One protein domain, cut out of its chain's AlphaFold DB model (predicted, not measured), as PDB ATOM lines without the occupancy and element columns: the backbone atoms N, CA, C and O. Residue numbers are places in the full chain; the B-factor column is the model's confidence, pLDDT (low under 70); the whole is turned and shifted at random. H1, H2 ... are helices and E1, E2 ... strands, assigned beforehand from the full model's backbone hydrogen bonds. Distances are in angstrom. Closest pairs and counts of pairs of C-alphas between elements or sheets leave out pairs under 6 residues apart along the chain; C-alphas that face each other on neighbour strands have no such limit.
ATOM      1  N   TYR A   2     246.873 156.089  92.956       79.12
ATOM      2  CA  TYR A   2     247.750 156.105  91.780       79.12
ATOM      3  C   TYR A   2     247.377 155.056  90.719       79.12
ATOM      4  O   TYR A   2     247.654 155.267  89.546       79.12
ATOM      5  N   ASP A   3     246.697 153.971  91.101       81.56
ATOM      6  CA  ASP A   3     246.316 152.890  90.175       81.56
ATOM      7  C   ASP A   3     245.357 153.368  89.088       81.56
ATOM      8  O   ASP A   3     245.568 153.081  87.917       81.56
ATOM      9  N   ARG A   4     244.375 154.203  89.453       80.88
ATOM     10  CA  ARG A   4     243.429 154.803  88.502       80.88
ATOM     11  C   ARG A   4     244.105 155.798  87.558       80.88
ATOM     12  O   ARG A   4     243.678 155.962  86.424       80.88
ATOM     13  N   PHE A   5     245.171 156.458  88.014       81.25
ATOM     14  CA  PHE A   5     246.008 157.263  87.128       81.25
ATOM     15  C   PHE A   5     246.788 156.370  86.158       81.25
ATOM     16  O   PHE A   5     246.881 156.684  84.979       81.25
ATOM     17  N   GLY A   6     247.301 155.237  86.642       82.00
ATOM     18  CA  GLY A   6     247.894 154.201  85.802       82.00
ATOM     19  C   GLY A   6     246.934 153.709  84.715       82.00
ATOM     20  O   GLY A   6     247.303 153.714  83.550       82.00
ATOM     21  N   GLU A   7     245.693 153.378  85.079       84.69
ATOM     22  CA  GLU A   7     244.626 152.982  84.143       84.69
ATOM     23  C   GLU A   7     244.326 154.056  83.088       84.69
ATOM     24  O   GLU A   7     244.194 153.738  81.913       84.69
ATOM     25  N   LEU A   8     244.249 155.334  83.479       85.50
ATOM     26  CA  LEU A   8     244.006 156.436  82.535       85.50
ATOM     27  C   LEU A   8     245.136 156.627  81.521       85.50
ATOM     28  O   LEU A   8     244.915 157.200  80.458       85.50
ATOM     29  N   MET A   9     246.348 156.191  81.859       82.50
ATOM     30  CA  MET A   9     247.507 156.297  80.979       82.50
ATOM     31  C   MET A   9     247.669 155.077  80.068       82.50
ATOM     32  O   MET A   9     248.470 155.134  79.131       82.50
ATOM     33  N   ASP A  10     246.913 154.000  80.292       82.50
ATOM     34  CA  ASP A  10     246.960 152.817  79.437       82.50
ATOM     35  C   ASP A  10     246.546 153.184  78.002       82.50
ATOM     36  O   ASP A  10     245.553 153.868  77.766       82.50
ATOM     37  N   GLY A  11     247.350 152.773  77.019       80.75
ATOM     38  CA  GLY A  11     247.142 153.120  75.605       80.75
ATOM     39  C   GLY A  11     247.582 154.538  75.209       80.75
ATOM     40  O   GLY A  11     247.647 154.838  74.020       80.75
ATOM     41  N   HIS A  12     247.959 155.387  76.172       85.25
ATOM     42  CA  HIS A  12     248.507 156.732  75.935       85.25
ATOM     43  C   HIS A  12     250.030 156.807  76.116       85.25
ATOM     44  O   HIS A  12     250.649 157.846  75.877       85.25
ATOM     45  N   THR A  13     250.657 155.709  76.540       84.88
ATOM     46  CA  THR A  13     252.105 155.588  76.698       84.88
ATOM     47  C   THR A  13     252.575 154.162  76.420       84.88
ATOM     48  O   THR A  13     251.813 153.209  76.550       84.88
ATOM     49  N   SER A  14     253.847 154.013  76.048       89.88
ATOM     50  CA  SER A  14     254.538 152.718  75.977       89.88
ATOM     51  C   SER A  14     255.045 152.233  77.340       89.88
ATOM     52  O   SER A  14     255.574 151.128  77.443       89.88
ATOM     53  N   MET A  15     254.928 153.058  78.386       87.62
ATOM     54  CA  MET A  15     255.319 152.697  79.744       87.62
ATOM     55  C   MET A  15     254.316 151.717  80.358       87.62
ATOM     56  O   MET A  15     253.108 151.864  80.201       87.62
ATOM     57  N   THR A  16     254.818 150.755  81.129       89.75
ATOM     58  CA  THR A  16     253.969 149.900  81.968       89.75
ATOM     59  C   THR A  16     253.302 150.720  83.075       89.75
ATOM     60  O   THR A  16     253.816 151.760  83.505       89.75
ATOM     61  N   ARG A  17     252.181 150.222  83.602       86.06
ATOM     62  CA  ARG A  17     251.445 150.864  84.700       86.06
ATOM     63  C   ARG A  17     252.333 151.168  85.912       86.06
ATOM     64  O   ARG A  17     252.275 152.261  86.473       86.06
ATOM     65  N   GLU A  18     253.208 150.238  86.278       88.94
ATOM     66  CA  GLU A  18     254.167 150.386  87.380       88.94
ATOM     67  C   GLU A  18     255.155 151.530  87.134       88.94
ATOM     68  O   GLU A  18     255.418 152.336  88.029       88.94
ATOM     69  N   GLN A  19     255.662 151.654  85.904       89.62
ATOM     70  CA  GLN A  19     256.567 152.737  85.520       89.62
ATOM     71  C   GLN A  19     255.865 154.102  85.543       89.62
ATOM     72  O   GLN A  19     256.473 155.094  85.958       89.62
ATOM     73  N   VAL A  20     254.595 154.166  85.132       88.56
ATOM     74  CA  VAL A  20     253.777 155.384  85.243       88.56
ATOM     75  C   VAL A  20     253.611 155.770  86.711       88.56
ATOM     76  O   VAL A  20     253.940 156.896  87.084       88.56
ATOM     77  N   ILE A  21     253.189 154.834  87.566       87.69
ATOM     78  CA  ILE A  21     252.998 155.077  89.004       87.69
ATOM     79  C   ILE A  21     254.307 155.534  89.660       87.69
ATOM     80  O   ILE A  21     254.312 156.521  90.398       87.69
ATOM     81  N   ALA A  22     255.430 154.874  89.365       88.38
ATOM     82  CA  ALA A  22     256.740 155.257  89.889       88.38
ATOM     83  C   ALA A  22     257.142 156.675  89.454       88.38
ATOM     84  O   ALA A  22     257.673 157.449  90.252       88.38
ATOM     85  N   ARG A  23     256.867 157.046  88.200       87.12
ATOM     86  CA  ARG A  23     257.152 158.391  87.685       87.12
ATOM     87  C   ARG A  23     256.283 159.456  88.344       87.12
ATOM     88  O   ARG A  23     256.791 160.535  88.641       87.12
ATOM     89  N   VAL A  24     255.010 159.158  88.576       86.44
ATOM     90  CA  VAL A  24     254.077 160.063  89.259       86.44
ATOM     91  C   VAL A  24     254.523 160.289  90.701       86.44
ATOM     92  O   VAL A  24     254.665 161.437  91.111       86.44
ATOM     93  N   LYS A  25     254.865 159.222  91.431       86.62
ATOM     94  CA  LYS A  25     255.382 159.312  92.809       86.62
ATOM     95  C   LYS A  25     256.674 160.126  92.939       86.62
ATOM     96  O   LYS A  25     256.917 160.699  93.986       86.62
ATOM     97  N   ARG A  26     257.506 160.189  91.891       86.62
ATOM     98  CA  ARG A  26     258.727 161.022  91.868       86.62
ATOM     99  C   ARG A  26     258.472 162.502  91.576       86.62
ATOM    100  O   ARG A  26     259.398 163.294  91.690       86.62
ATOM    101  N   ARG A  27     257.286 162.856  91.073       87.31
ATOM    102  CA  ARG A  27     256.976 164.209  90.580       87.31
ATOM    103  C   ARG A  27     255.874 164.906  91.361       87.31
ATOM    104  O   ARG A  27     255.732 166.114  91.226       87.31
ATOM    105  N   ILE A  28     255.060 164.149  92.085       87.56
ATOM    106  CA  ILE A  28     253.956 164.670  92.876       87.56
ATOM    107  C   ILE A  28     254.295 164.452  94.344       87.56
ATOM    108  O   ILE A  28     254.321 163.314  94.807       87.56
ATOM    109  N   ASP A  29     254.520 165.548  95.060       89.12
ATOM    110  CA  ASP A  29     254.856 165.506  96.485       89.12
ATOM    111  C   ASP A  29     253.623 165.311  97.368       89.12
ATOM    112  O   ASP A  29     253.709 164.695  98.426       89.12
ATOM    113  N   VAL A  30     252.470 165.835  96.937       89.69
ATOM    114  CA  VAL A  30     251.225 165.829  97.710       89.69
ATOM    115  C   VAL A  30     250.066 165.362  96.840       89.69
ATOM    116  O   VAL A  30     249.826 165.919  95.767       89.69
ATOM    117  N   VAL A  31     249.287 164.405  97.341       90.00
ATOM    118  CA  VAL A  31     247.969 164.087  96.784       90.00
ATOM    119  C   VAL A  31     246.901 164.241  97.852       90.00
ATOM    120  O   VAL A  31     247.010 163.682  98.941       90.00
ATOM    121  N   VAL A  32     245.854 164.994  97.524       91.88
ATOM    122  CA  VAL A  32     244.736 165.276  98.425       91.88
ATOM    123  C   VAL A  32     243.487 164.581  97.901       91.88
ATOM    124  O   VAL A  32     243.057 164.834  96.774       91.88
ATOM    125  N   GLN A  33     242.877 163.726  98.720       91.69
ATOM    126  CA  GLN A  33     241.577 163.142  98.417       91.69
ATOM    127  C   GLN A  33     240.468 163.952  99.069       91.69
ATOM    128  O   GLN A  33     240.456 164.144 100.285       91.69
ATOM    129  N   TRP A  34     239.494 164.370  98.269       93.75
ATOM    130  CA  TRP A  34     238.255 164.946  98.776       93.75
ATOM    131  C   TRP A  34     237.145 163.907  98.756       93.75
ATOM    132  O   TRP A  34     237.028 163.117  97.815       93.75
ATOM    133  N   LYS A  35     236.314 163.930  99.793       95.19
ATOM    134  CA  LYS A  35     235.079 163.152  99.861       95.19
ATOM    135  C   LYS A  35     233.913 164.067 100.183       95.19
ATOM    136  O   LYS A  35     234.072 165.163 100.720       95.19
ATOM    137  N   TYR A  36     232.736 163.593  99.814       96.38
ATOM    138  CA  TYR A  36     231.476 164.194 100.193       96.38
ATOM    139  C   TYR A  36     230.636 163.148 100.912       96.38
ATOM    140  O   TYR A  36     230.560 162.001 100.475       96.38
ATOM    141  N   THR A  37     230.004 163.561 102.002       95.81
ATOM    142  CA  THR A  37     228.932 162.796 102.645       95.81
ATOM    143  C   THR A  37     227.812 163.761 102.983       95.81
ATOM    144  O   THR A  37     228.090 164.913 103.313       95.81
ATOM    145  N   GLU A  38     226.565 163.300 102.965       96.44
ATOM    146  CA  GLU A  38     225.419 164.144 103.335       96.44
ATOM    147  C   GLU A  38     225.554 164.716 104.754       96.44
ATOM    148  O   GLU A  38     225.186 165.857 105.002       96.44
ATOM    149  N   ARG A  39     226.166 163.953 105.670       95.25
ATOM    150  CA  ARG A  39     226.387 164.359 107.063       95.25
ATOM    151  C   ARG A  39     227.458 165.442 107.234       95.25
ATOM    152  O   ARG A  39     227.287 166.322 108.066       95.25
ATOM    153  N   ASN A  40     228.574 165.344 106.509       92.62
ATOM    154  CA  ASN A  40     229.770 166.166 106.765       92.62
ATOM    155  C   ASN A  40     230.069 167.187 105.655       92.62
ATOM    156  O   ASN A  40     231.070 167.897 105.730       92.62
ATOM    157  N   GLY A  41     229.256 167.243 104.597       95.06
ATOM    158  CA  GLY A  41     229.553 168.063 103.428       95.06
ATOM    159  C   GLY A  41     230.826 167.603 102.709       95.06
ATOM    160  O   GLY A  41     231.169 166.416 102.720       95.06
ATOM    161  N   ARG A  42     231.519 168.537 102.043       96.00
ATOM    162  CA  ARG A  42     232.790 168.275 101.349       96.00
ATOM    163  C   ARG A  42     233.957 168.455 102.316       96.00
ATOM    164  O   ARG A  42     234.096 169.517 102.913       96.00
ATOM    165  N   TYR A  43     234.820 167.450 102.413       94.75
ATOM    166  CA  TYR A  43     235.984 167.478 103.296       94.75
ATOM    167  C   TYR A  43     237.183 166.759 102.674       94.75
ATOM    168  O   TYR A  43     237.039 165.934 101.765       94.75
ATOM    169  N   ILE A  44     238.379 167.076 103.172       94.94
ATOM    170  CA  ILE A  44     239.604 166.344 102.845       94.94
ATOM    171  C   ILE A  44     239.581 165.034 103.628       94.94
ATOM    172  O   ILE A  44     239.585 165.049 104.856       94.94
ATOM    173  N   SER A  45     239.536 163.904 102.929       93.88
ATOM    174  CA  SER A  45     239.524 162.589 103.568       93.88
ATOM    175  C   SER A  45     240.913 162.013 103.786       93.88
ATOM    176  O   SER A  45     241.081 161.182 104.670       93.88
ATOM    177  N   GLU A  46     241.879 162.389 102.948       92.38
ATOM    178  CA  GLU A  46     243.235 161.847 102.985       92.38
ATOM    179  C   GLU A  46     244.215 162.840 102.353       92.38
ATOM    180  O   GLU A  46     243.885 163.496 101.360       92.38
ATOM    181  N   ILE A  47     245.414 162.940 102.926       91.12
ATOM    182  CA  ILE A  47     246.556 163.654 102.353       91.12
ATOM    183  C   ILE A  47     247.725 162.673 102.356       91.12
ATOM    184  O   ILE A  47     248.153 162.225 103.417       91.12
ATOM    185  N   LEU A  48     248.232 162.346 101.174       88.75
ATOM    186  CA  LEU A  48     249.445 161.554 101.005       88.75
ATOM    187  C   LEU A  48     250.594 162.511 100.712       88.75
ATOM    188  O   LEU A  48     250.514 163.274  99.749       88.75
ATOM    189  N   TYR A  49     251.644 162.454 101.528       88.12
ATOM    190  CA  TYR A  49     252.857 163.245 101.354       88.12
ATOM    191  C   TYR A  49     254.053 162.326 101.115       88.12
ATOM    192  O   TYR A  49     254.244 161.357 101.844       88.12
ATOM    193  N   ALA A  50     254.850 162.620 100.089       80.31
ATOM    194  CA  ALA A  50     255.994 161.800  99.693       80.31
ATOM    195  C   ALA A  50     257.229 161.955 100.608       80.31
ATOM    196  O   ALA A  50     258.179 161.190 100.462       80.31
TER     197      ALA A  50
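Overview. This is residues 2 to 50 of the 52 residues of the protein "Type IV secretion system VirB11 domain protein" of Xanthomonas citri pv. mangiferaeindicae LMG 941 (UniProt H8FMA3). A long hairpin of two strands, E1 and E2, makes one arm of an open V, and a small head of two helices, H1 and H2, packed on each other at a steep tilt, makes the other. Residues 26 to 29, between H2 and E1, lie at the point of the V. The printed part has 49 residues, with H1, H2, E1 and E2 in that order along the chain; the sheet's order is E1 - E2, antiparallel, and the class is mixed, helices and strands. The whole is loose, with a radius of gyration of the C-alphas of 13.9 A, and flat, spanning 43 by 23 by 11 A.

Along the chain. E1, residues 30 to 37, is 23.0 A long from first to last C-alpha, beginning at C-alpha 30 (251.225, 165.829, 97.710). E2, residues 41 to 49, is 23.9 A long and ends at C-alpha 49 (252.857, 163.245, 101.354). H2 is residues 17 to 25, 12.4 A. H1 is residues 2 to 9, 10.8 A, beginning at C-alpha 2 (247.750, 156.105, 91.780).

Arrangement. E1 and E2 form a hairpin, antiparallel at 157 degrees between their directions. N 31 and O 48, 2.9 A apart, are within hydrogen-bond range, and so are N 37 and O 41, at 3.2 A. O 33 is within range of both N 45, at 2.8 A, and N 46, at 3.5 A. H2 is joined to E1 by a tight link of 4 residues, and is apart from E2. H1 and H2 touch, the closest C-alphas being those of Gly 6 and Arg 17, 5.0 A apart. They run opposite ways at a steep tilt of 63 degrees. H1 is apart from E1 and E2. In H1 and H2 every O i to N i+4 pair is within hydrogen-bond range.

Size, cuts and confidence. The two C-alphas farthest apart, those of Ser 14 and Arg 39, are 43.5 A apart. The printed part has no cut, and no link is long. The mean pLDDT of the printed part is 88.6, and no printed residue is under 70.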